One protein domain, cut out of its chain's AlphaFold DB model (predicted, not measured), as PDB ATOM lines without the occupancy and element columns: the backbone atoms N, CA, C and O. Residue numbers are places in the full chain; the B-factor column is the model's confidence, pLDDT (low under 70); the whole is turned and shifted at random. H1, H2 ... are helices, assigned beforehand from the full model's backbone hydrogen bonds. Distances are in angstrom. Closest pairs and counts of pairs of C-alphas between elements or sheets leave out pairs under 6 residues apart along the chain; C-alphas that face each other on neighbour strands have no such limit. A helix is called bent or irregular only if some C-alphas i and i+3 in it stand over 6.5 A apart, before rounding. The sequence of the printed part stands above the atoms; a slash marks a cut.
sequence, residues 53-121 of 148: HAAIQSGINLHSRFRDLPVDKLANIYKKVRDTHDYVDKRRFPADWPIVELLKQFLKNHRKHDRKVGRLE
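Overview. This is residues 53 to 121 of the 148 residues of an uncharacterized protein of Candolleomyces aberdarensis (UniProt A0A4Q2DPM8). One long helix, H3, makes the long axis of the domain, and two shorter helices, H1 and H2, form a helical hairpin set crosswise to it on one side. The hairpin is beside the earlier part of H3, and the later part of H3 makes much of the length. The printed part has 69 residues with three named helices, in the order H1, H2, H3, and no named strand; the class is all helix. It is only just compact, close to loose, with a radius of gyration of the C-alphas of 13.1 A, and spans 42 by 20 by 19 A.

Along the chain. H3, residues 94 to 116, is 35.1 A long, from C-alpha 94 at (120.958, 149.023, 78.416) to C-alpha 116 at (86.994, 144.481, 85.884). It is irregular, with C-alphas 95 and 98 8.7 A apart, and has a kink of 25 degrees near residue 101. H2, residues 71 to 84, is 20.1 A long. H1, residues 53 to 58, begins at C-alpha 53 at (105.877, 133.811, 84.476).

Arrangement. H3 and H2 only just touch, with 3 pairs of C-alphas within 8 A, by residues 96 to 99 of H3 and 78 to 81 of H2 alone. Their closest C-alphas, of Tyr 78 and Ile 99, are 6.9 A apart, and their lines are about perpendicular at 73 degrees. H1 and H3 are close but not clearly touching, about perpendicular at 89 degrees; their closest C-alphas, of Ala 55 and Leu 103, are 7.7 A apart. H1 and H2 touch as a helical hairpin, the closest C-alphas, of Ala 54 and Ile 77, being 5.3 A apart. They run opposite ways at a tilt of 35.1 degrees, only just steep. Every O i to N i+4 pair is within hydrogen-bond range in H1 and H2, and 17 of 19 are in H3.

Size, cuts and confidence. The C-alphas of Arg 91 and Glu 121, the two farthest apart, are 42.3 A apart. The printed part has no cut. H1 to H2 is a long link of 12 residues, and H2 to H3 a short one of 9. The mean pLDDT of the printed part is 86.0; residues 119 to 121 are under 70.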
ATOM      1  N   HIS A  53     105.594 135.005  83.674       92.38
ATOM      2  CA  HIS A  53     105.877 133.811  84.476       92.38
ATOM      3  C   HIS A  53     106.952 134.068  85.527       92.38
ATOM      4  O   HIS A  53     106.805 133.629  86.662       92.38
ATOM      5  N   ALA A  54     108.006 134.809  85.183       91.56
ATOM      6  CA  ALA A  54     109.043 135.204  86.130       91.56
ATOM      7  C   ALA A  54     108.478 136.103  87.243       91.56
ATOM      8  O   ALA A  54     108.777 135.881  88.415       91.56
ATOM      9  N   ALA A  55     107.610 137.060  86.899       89.88
ATOM     10  CA  ALA A  55     106.926 137.905  87.873       89.88
ATOM     11  C   ALA A  55     106.070 137.078  88.846       89.88
ATOM     12  O   ALA A  55     106.222 137.214  90.059       89.88
ATOM     13  N   ILE A  56     105.232 136.171  88.336       89.31
ATOM     14  CA  ILE A  56     104.391 135.300  89.172       89.31
ATOM     15  C   ILE A  56     105.258 134.401  90.061       89.31
ATOM     16  O   ILE A  56     105.033 134.336  91.266       89.31
ATOM     17  N   GLN A  57     106.293 133.768  89.502       90.38
ATOM     18  CA  GLN A  57     107.169 132.869  90.256       90.38
ATOM     19  C   GLN A  57     107.975 133.595  91.340       90.38
ATOM     20  O   GLN A  57     108.207 133.041  92.409       90.38
ATOM     21  N   SER A  58     108.384 134.841  91.095       87.94
ATOM     22  CA  SER A  58     109.079 135.654  92.100       87.94
ATOM     23  C   SER A  58     108.173 136.074  93.272       87.94
ATOM     24  O   SER A  58     108.659 136.569  94.293       87.94
ATOM     25  N   GLY A  59     106.851 135.899  93.145       86.25
ATOM     26  CA  GLY A  59     105.882 136.278  94.170       86.25
ATOM     27  C   GLY A  59     105.917 137.775  94.476       86.25
ATOM     28  O   GLY A  59     105.848 138.172  95.642       86.25
ATOM     29  N   ILE A  60     106.141 138.622  93.466       88.44
ATOM     30  CA  ILE A  60     106.009 140.072  93.644       88.44
ATOM     31  C   ILE A  60     104.542 140.446  93.861       88.44
ATOM     32  O   ILE A  60     103.637 139.820  93.308       88.44
ATOM     33  N   ASN A  61     104.300 141.504  94.634       84.00
ATOM     34  CA  ASN A  61     102.951 142.028  94.795       84.00
ATOM     35  C   ASN A  61     102.509 142.737  93.502       84.00
ATOM     36  O   ASN A  61     102.973 143.833  93.186       84.00
ATOM     37  N   LEU A  62     101.578 142.119  92.771       84.31
ATOM     38  CA  LEU A  62     101.085 142.601  91.475       84.31
ATOM     39  C   LEU A  62     100.263 143.902  91.579       84.31
ATOM     40  O   LEU A  62     100.093 144.623  90.590       84.31
ATOM     41  N   HIS A  63      99.792 144.240  92.782       81.56
ATOM     42  CA  HIS A  63      99.035 145.464  93.049       81.56
ATOM     43  C   HIS A  63      99.929 146.661  93.393       81.56
ATOM     44  O   HIS A  63      99.483 147.803  93.265       81.56
ATOM     45  N   SER A  64     101.188 146.421  93.772       82.31
ATOM     46  CA  SER A  64     102.145 147.473  94.133       82.31
ATOM     47  C   SER A  64     102.621 148.273  92.916       82.31
ATOM     48  O   SER A  64     102.499 147.844  91.758       82.31
ATOM     49  N   ARG A  65     103.157 149.478  93.154       84.06
ATOM     50  CA  ARG A  65     103.813 150.246  92.089       84.06
ATOM     51  C   ARG A  65     105.171 149.619  91.807       84.06
ATOM     52  O   ARG A  65     105.790 149.031  92.682       84.06
ATOM     53  N   PHE A  66     105.666 149.799  90.585       84.19
ATOM     54  CA  PHE A  66     106.976 149.277  90.188       84.19
ATOM     55  C   PHE A  66     108.115 149.765  91.106       84.19
ATOM     56  O   PHE A  66     109.039 149.010  91.374       84.19
ATOM     57  N   ARG A  67     108.025 151.004  91.613       84.38
ATOM     58  CA  ARG A  67     109.012 151.598  92.535       84.38
ATOM     59  C   ARG A  67     109.022 150.958  93.926       84.38
ATOM     60  O   ARG A  67     110.033 151.051  94.603       84.38
ATOM     61  N   ASP A  68     107.925 150.316  94.317       86.50
ATOM     62  CA  ASP A  68     107.759 149.717  95.645       86.50
ATOM     63  C   ASP A  68     108.159 148.230  95.643       86.50
ATOM     64  O   ASP A  68     108.072 147.550  96.663       86.50
ATOM     65  N   LEU A  69     108.548 147.686  94.482       87.44
ATOM     66  CA  LEU A  69     108.942 146.289  94.367       87.44
ATOM     67  C   LEU A  69     110.344 146.071  94.949       87.44
ATOM     68  O   LEU A  69     111.251 146.857  94.670       87.44
ATOM     69  N   PRO A  70     110.558 144.976  95.701       88.38
ATOM     70  CA  PRO A  70     111.866 144.669  96.257       88.38
ATOM     71  C   PRO A  70     112.875 144.405  95.134       88.38
ATOM     72  O   PRO A  70     112.622 143.617  94.215       88.38
ATOM     73  N   VAL A  71     114.030 145.062  95.238       88.94
ATOM     74  CA  VAL A  71     115.097 145.041  94.226       88.94
ATOM     75  C   VAL A  71     115.606 143.619  93.976       88.94
ATOM     76  O   VAL A  71     115.817 143.245  92.824       88.94
ATOM     77  N   ASP A  72     115.690 142.789  95.017       90.81
ATOM     78  CA  ASP A  72     116.140 141.394  94.909       90.81
ATOM     79  C   ASP A  72     115.234 140.560  93.993       90.81
ATOM     80  O   ASP A  72     115.696 139.776  93.159       90.81
ATOM     81  N   LYS A  73     113.915 140.768  94.087       89.44
ATOM     82  CA  LYS A  73     112.955 140.065  93.227       89.44
ATOM     83  C   LYS A  73     113.032 140.563  91.789       89.44
ATOM     84  O   LYS A  73     112.955 139.752  90.867       89.44
ATOM     85  N   LEU A  74     113.219 141.868  91.587       90.62
ATOM     86  CA  LEU A  74     113.432 142.438  90.256       90.62
ATOM     87  C   LEU A  74     114.692 141.861  89.600       90.62
ATOM     88  O   LEU A  74     114.631 141.423  88.452       90.62
ATOM     89  N   ALA A  75     115.796 141.765  90.343       90.44
ATOM     90  CA  ALA A  75     117.037 141.165  89.863       90.44
ATOM     91  C   ALA A  75     116.840 139.702  89.426       90.44
ATOM     92  O   ALA A  75     117.320 139.312  88.357       90.44
ATOM     93  N   ASN A  76     116.072 138.918  90.191       91.44
ATOM     94  CA  ASN A  76     115.723 137.542  89.827       91.44
ATOM     95  C   ASN A  76     114.897 137.466  88.536       91.44
ATOM     96  O   ASN A  76     115.164 136.608  87.693       91.44
ATOM     97  N   ILE A  77     113.937 138.376  88.342       91.06
ATOM     98  CA  ILE A  77     113.160 138.458  87.097       91.06
ATOM     99  C   ILE A  77     114.088 138.770  85.917       91.06
ATOM    100  O   ILE A  77     114.037 138.075  84.902       91.06
ATOM    101  N   TYR A  78     114.966 139.771  86.051       90.44
ATOM    102  CA  TYR A  78     115.903 140.149  84.989       90.44
ATOM    103  C   TYR A  78     116.864 139.021  84.643       90.44
ATOM    104  O   TYR A  78     117.161 138.808  83.473       90.44
ATOM    105  N   LYS A  79     117.368 138.293  85.644       90.75
ATOM    106  CA  LYS A  79     118.230 137.131  85.414       90.75
ATOM    107  C   LYS A  79     117.478 136.039  84.655       90.75
ATOM    108  O   LYS A  79     117.914 135.649  83.584       90.75
ATOM    109  N   LYS A  80     116.293 135.648  85.131       91.12
ATOM    110  CA  LYS A  80     115.515 134.574  84.506       91.12
ATOM    111  C   LYS A  80     115.144 134.867  83.050       91.12
ATOM    112  O   LYS A  80     115.171 133.968  82.217       91.12
ATOM    113  N   VAL A  81     114.770 136.109  82.740       90.69
ATOM    114  CA  VAL A  81     114.414 136.501  81.369       90.69
ATOM    115  C   VAL A  81     115.633 136.437  80.448       90.69
ATOM    116  O   VAL A  81     115.500 135.913  79.347       90.69
ATOM    117  N   ARG A  82     116.800 136.898  80.919       89.56
ATOM    118  CA  ARG A  82     118.071 136.817  80.181       89.56
ATOM    119  C   ARG A  82     118.511 135.374  79.950       89.56
ATOM    120  O   ARG A  82     118.873 135.035  78.837       89.56
ATOM    121  N   ASP A  83     118.374 134.520  80.961       89.69
ATOM    122  CA  ASP A  83     118.719 133.096  80.861       89.69
ATOM    123  C   ASP A  83     117.789 132.327  79.897       89.69
ATOM    124  O   ASP A  83     118.134 131.244  79.439       89.69
ATOM    125  N   THR A  84     116.589 132.853  79.611       89.25
ATOM    126  CA  THR A  84     115.613 132.200  78.716       89.25
ATOM    127  C   THR A  84     115.690 132.712  77.277       89.25
ATOM    128  O   THR A  84     115.321 131.989  76.356       89.25
ATOM    129  N   HIS A  85     116.082 133.974  77.084       86.69
ATOM    130  CA  HIS A  85     116.018 134.657  75.794       86.69
ATOM    131  C   HIS A  85     117.337 135.357  75.491       86.69
ATOM    132  O   HIS A  85     117.528 136.506  75.894       86.69
ATOM    133  N   ASP A  86     118.177 134.719  74.675       83.75
ATOM    134  CA  ASP A  86     119.464 135.269  74.216       83.75
ATOM    135  C   ASP A  86     119.322 136.628  73.511       83.75
ATOM    136  O   ASP A  86     120.241 137.444  73.487       83.75
ATOM    137  N   TYR A  87     118.140 136.905  72.951       83.88
ATOM    138  CA  TYR A  87     117.834 138.179  72.308       83.88
ATOM    139  C   TYR A  87     117.870 139.367  73.282       83.88
ATOM    140  O   TYR A  87     118.282 140.468  72.909       83.88
ATOM    141  N   VAL A  88     117.413 139.164  74.521       82.19
ATOM    142  CA  VAL A  88     117.286 140.222  75.530       82.19
ATOM    143  C   VAL A  88     118.568 140.269  76.351       82.19
ATOM    144  O   VAL A  88     118.568 139.955  77.533       82.19
ATOM    145  N   ASP A  89     119.676 140.644  75.718       83.88
ATOM    146  CA  ASP A  89     120.966 140.785  76.396       83.88
ATOM    147  C   ASP A  89     121.188 142.226  76.896       83.88
ATOM    148  O   ASP A  89     120.766 143.200  76.267       83.88
ATOM    149  N   LYS A  90     121.933 142.372  77.995       80.88
ATOM    150  CA  LYS A  90     122.352 143.659  78.573       80.88
ATOM    151  C   LYS A  90     123.177 144.498  77.608       80.88
ATOM    152  O   LYS A  90     123.143 145.724  77.674       80.88
ATOM    153  N   ARG A  91     123.937 143.837  76.730       81.19
ATOM    154  CA  ARG A  91     124.735 144.500  75.692       81.19
ATOM    155  C   ARG A  91     123.849 145.141  74.633       81.19
ATOM    156  O   ARG A  91     124.222 146.168  74.090       81.19
ATOM    157  N   ARG A  92     122.682 144.551  74.358       82.44
ATOM    158  CA  ARG A  92     121.726 145.049  73.366       82.44
ATOM    159  C   ARG A  92     120.761 146.062  73.966       82.44
ATOM    160  O   ARG A  92     120.459 147.066  73.333       82.44
ATOM    161  N   PHE A  93     120.309 145.821  75.191       85.88
ATOM    162  CA  PHE A  93     119.325 146.646  75.874       85.88
ATOM    163  C   PHE A  93     119.897 147.189  77.191       85.88
ATOM    164  O   PHE A  93     119.877 146.491  78.210       85.88
ATOM    165  N   PRO A  94     120.391 148.440  77.210       83.44
ATOM    166  CA  PRO A  94     120.958 149.023  78.416       83.44
ATOM    167  C   PRO A  94     119.909 149.097  79.533       83.44
ATOM    168  O   PRO A  94     118.739 149.413  79.297       83.44
ATOM    169  N   ALA A  95     120.347 148.791  80.758       83.31
ATOM    170  CA  ALA A  95     119.522 148.751  81.971       83.31
ATOM    171  C   ALA A  95     118.287 147.829  81.895       83.31
ATOM    172  O   ALA A  95     117.330 148.026  82.644       83.31
ATOM    173  N   ASP A  96     118.292 146.837  80.995       87.38
ATOM    174  CA  ASP A  96     117.202 145.868  80.848       87.38
ATOM    175  C   ASP A  96     115.832 146.551  80.603       87.38
ATOM    176  O   ASP A  96     114.772 146.056  81.010       87.38
ATOM    177  N   TRP A  97     115.840 147.707  79.918       88.69
ATOM    178  CA  TRP A  97     114.649 148.544  79.734       88.69
ATOM    179  C   TRP A  97     113.434 147.812  79.131       88.69
ATOM    180  O   TRP A  97     112.320 148.097  79.586       88.69
ATOM    181  N   PRO A  98     113.569 146.846  78.194       88.94
ATOM    182  CA  PRO A  98     112.407 146.145  77.662       88.94
ATOM    183  C   PRO A  98     111.721 145.302  78.732       88.94
ATOM    184  O   PRO A  98     110.494 145.267  78.807       88.94
ATOM    185  N   ILE A  99     112.502 144.669  79.612       90.81
ATOM    186  CA  ILE A  99     111.975 143.853  80.708       90.81
ATOM    187  C   ILE A  99     111.223 144.745  81.697       90.81
ATOM    188  O   ILE A  99     110.119 144.408  82.126       90.81
ATOM    189  N   VAL A 100     111.793 145.911  82.015       91.19
ATOM    190  CA  VAL A 100     111.182 146.917  82.890       91.19
ATOM    191  C   VAL A 100     109.840 147.400  82.335       91.19
ATOM    192  O   VAL A 100     108.839 147.390  83.057       91.19
ATOM    193  N   GLU A 101     109.790 147.806  81.066       91.19
ATOM    194  CA  GLU A 101     108.560 148.319  80.454       91.19
ATOM    195  C   GLU A 101     107.495 147.222  80.297       91.19
ATOM    196  O   GLU A 101     106.320 147.451  80.597       91.19
ATOM    197  N   LEU A 102     107.894 145.996  79.939       91.19
ATOM    198  CA  LEU A 102     106.985 144.847  79.902       91.19
ATOM    199  C   LEU A 102     106.417 144.514  81.285       91.19
ATOM    200  O   LEU A 102     105.221 144.230  81.406       91.19
ATOM    201  N   LEU A 103     107.238 144.594  82.335       91.06
ATOM    202  CA  LEU A 103     106.793 144.359  83.704       91.06
ATOM    203  C   LEU A 103     105.804 145.442  84.159       91.06
ATOM    204  O   LEU A 103     104.730 145.116  84.667       91.06
ATOM    205  N   LYS A 104     106.092 146.727  83.909       90.00
ATOM    206  CA  LYS A 104     105.153 147.832  84.186       90.00
ATOM    207  C   LYS A 104     103.817 147.636  83.464       90.00
ATOM    208  O   LYS A 104     102.755 147.783  84.081       90.00
ATOM    209  N   GLN A 105     103.862 147.284  82.178       90.25
ATOM    210  CA  GLN A 105     102.675 147.024  81.367       90.25
ATOM    211  C   GLN A 105     101.857 145.857  81.933       90.25
ATOM    212  O   GLN A 105     100.628 145.943  82.007       90.25
ATOM    213  N   PHE A 106     102.523 144.784  82.367       90.62
ATOM    214  CA  PHE A 106     101.869 143.642  82.996       90.62
ATOM    215  C   PHE A 106     101.155 144.036  84.293       90.62
ATOM    216  O   PHE A 106      99.957 143.784  84.408       90.62
ATOM    217  N   LEU A 107     101.831 144.730  85.213       89.25
ATOM    218  CA  LEU A 107     101.237 145.185  86.477       89.25
ATOM    219  C   LEU A 107     100.023 146.100  86.244       89.25
ATOM    220  O   LEU A 107      98.993 145.978  86.907       89.25
ATOM    221  N   LYS A 108     100.111 147.012  85.266       87.62
ATOM    222  CA  LYS A 108      98.995 147.892  84.882       87.62
ATOM    223  C   LYS A 108      97.795 147.091  84.374       87.62
ATOM    224  O   LYS A 108      96.666 147.362  84.785       87.62
ATOM    225  N   ASN A 109      98.037 146.111  83.508       88.00
ATOM    226  CA  ASN A 109      96.989 145.267  82.945       88.00
ATOM    227  C   ASN A 109      96.368 144.343  83.997       88.00
ATOM    228  O   ASN A 109      95.151 144.189  83.997       88.00
ATOM    229  N   HIS A 110      97.175 143.798  84.909       86.62
ATOM    230  CA  HIS A 110      96.707 142.968  86.016       86.62
ATOM    231  C   HIS A 110      95.726 143.744  86.899       86.62
ATOM    232  O   HIS A 110      94.574 143.349  87.030       86.62
ATOM    233  N   ARG A 111      96.112 144.941  87.366       85.56
ATOM    234  CA  ARG A 111      95.214 145.806  88.152       85.56
ATOM    235  C   ARG A 111      93.931 146.172  87.407       85.56
ATOM    236  O   ARG A 111      92.869 146.253  88.015       85.56
ATOM    237  N   LYS A 112      94.015 146.437  86.097       84.00
ATOM    238  CA  LYS A 112      92.829 146.722  85.274       84.00
ATOM    239  C   LYS A 112      91.906 145.503  85.196       84.00
ATOM    240  O   LYS A 112      90.692 145.669  85.260       84.00
ATOM    241  N   HIS A 113      92.476 144.309  85.049       85.50
ATOM    242  CA  HIS A 113      91.729 143.060  85.011       85.50
ATOM    243  C   HIS A 113      91.049 142.775  86.352       85.50
ATOM    244  O   HIS A 113      89.839 142.584  86.369       85.50
ATOM    245  N   ASP A 114      91.771 142.869  87.469       81.88
ATOM    246  CA  ASP A 114      91.209 142.621  88.802       81.88
ATOM    247  C   ASP A 114      90.048 143.560  89.138       81.88
ATOM    248  O   ASP A 114      89.040 143.124  89.690       81.88
ATOM    249  N   ARG A 115      90.149 144.838  88.744       80.44
ATOM    250  CA  ARG A 115      89.040 145.800  88.862       80.44
ATOM    251  C   ARG A 115      87.841 145.404  88.008       80.44
ATOM    252  O   ARG A 115      86.712 145.526  88.456       80.44
ATOM    253  N   LYS A 116      88.073 144.932  86.778       78.44
ATOM    254  CA  LYS A 116      86.994 144.481  85.884       78.44
ATOM    255  C   LYS A 116      86.278 143.247  86.444       78.44
ATOM    256  O   LYS A 116      85.080 143.109  86.245       78.44
ATOM    257  N   VAL A 117      87.013 142.364  87.115       81.88
ATOM    258  CA  VAL A 117      86.487 141.131  87.720       81.88
ATOM    259  C   VAL A 117      85.881 141.386  89.112       81.88
ATOM    260  O   VAL A 117      85.324 140.475  89.708       81.88
ATOM    261  N   GLY A 118      85.956 142.615  89.638       73.81
ATOM    262  CA  GLY A 118      85.388 142.972  90.943       73.81
ATOM    263  C   GLY A 118      86.201 142.485  92.149       73.81
ATOM    264  O   GLY A 118      85.702 142.501  93.265       73.81
ATOM    265  N   ARG A 119      87.459 142.062  91.952       69.81
ATOM    266  CA  ARG A 119      88.373 141.660  93.046       69.81
ATOM    267  C   ARG A 119      89.019 142.848  93.761       69.81
ATOM    268  O   ARG A 119      89.647 142.686  94.800       69.81
ATOM    269  N   LEU A 120      88.921 144.026  93.159       65.88
ATOM    270  CA  LEU A 120      89.415 145.293  93.675       65.88
ATOM    271  C   LEU A 120      88.265 146.287  93.625       65.88
ATOM    272  O   LEU A 120      87.595 146.372  92.594       65.88
ATOM    273  N   GLU A 121      88.105 147.059  94.700       60.50
ATOM    274  CA  GLU A 121      87.149 148.161  94.746       60.50
ATOM    275  C   GLU A 121      87.279 149.024  93.480       60.50
ATOM    276  O   GLU A 121      88.404 149.384  93.081       60.50
TER     277      GLU A 121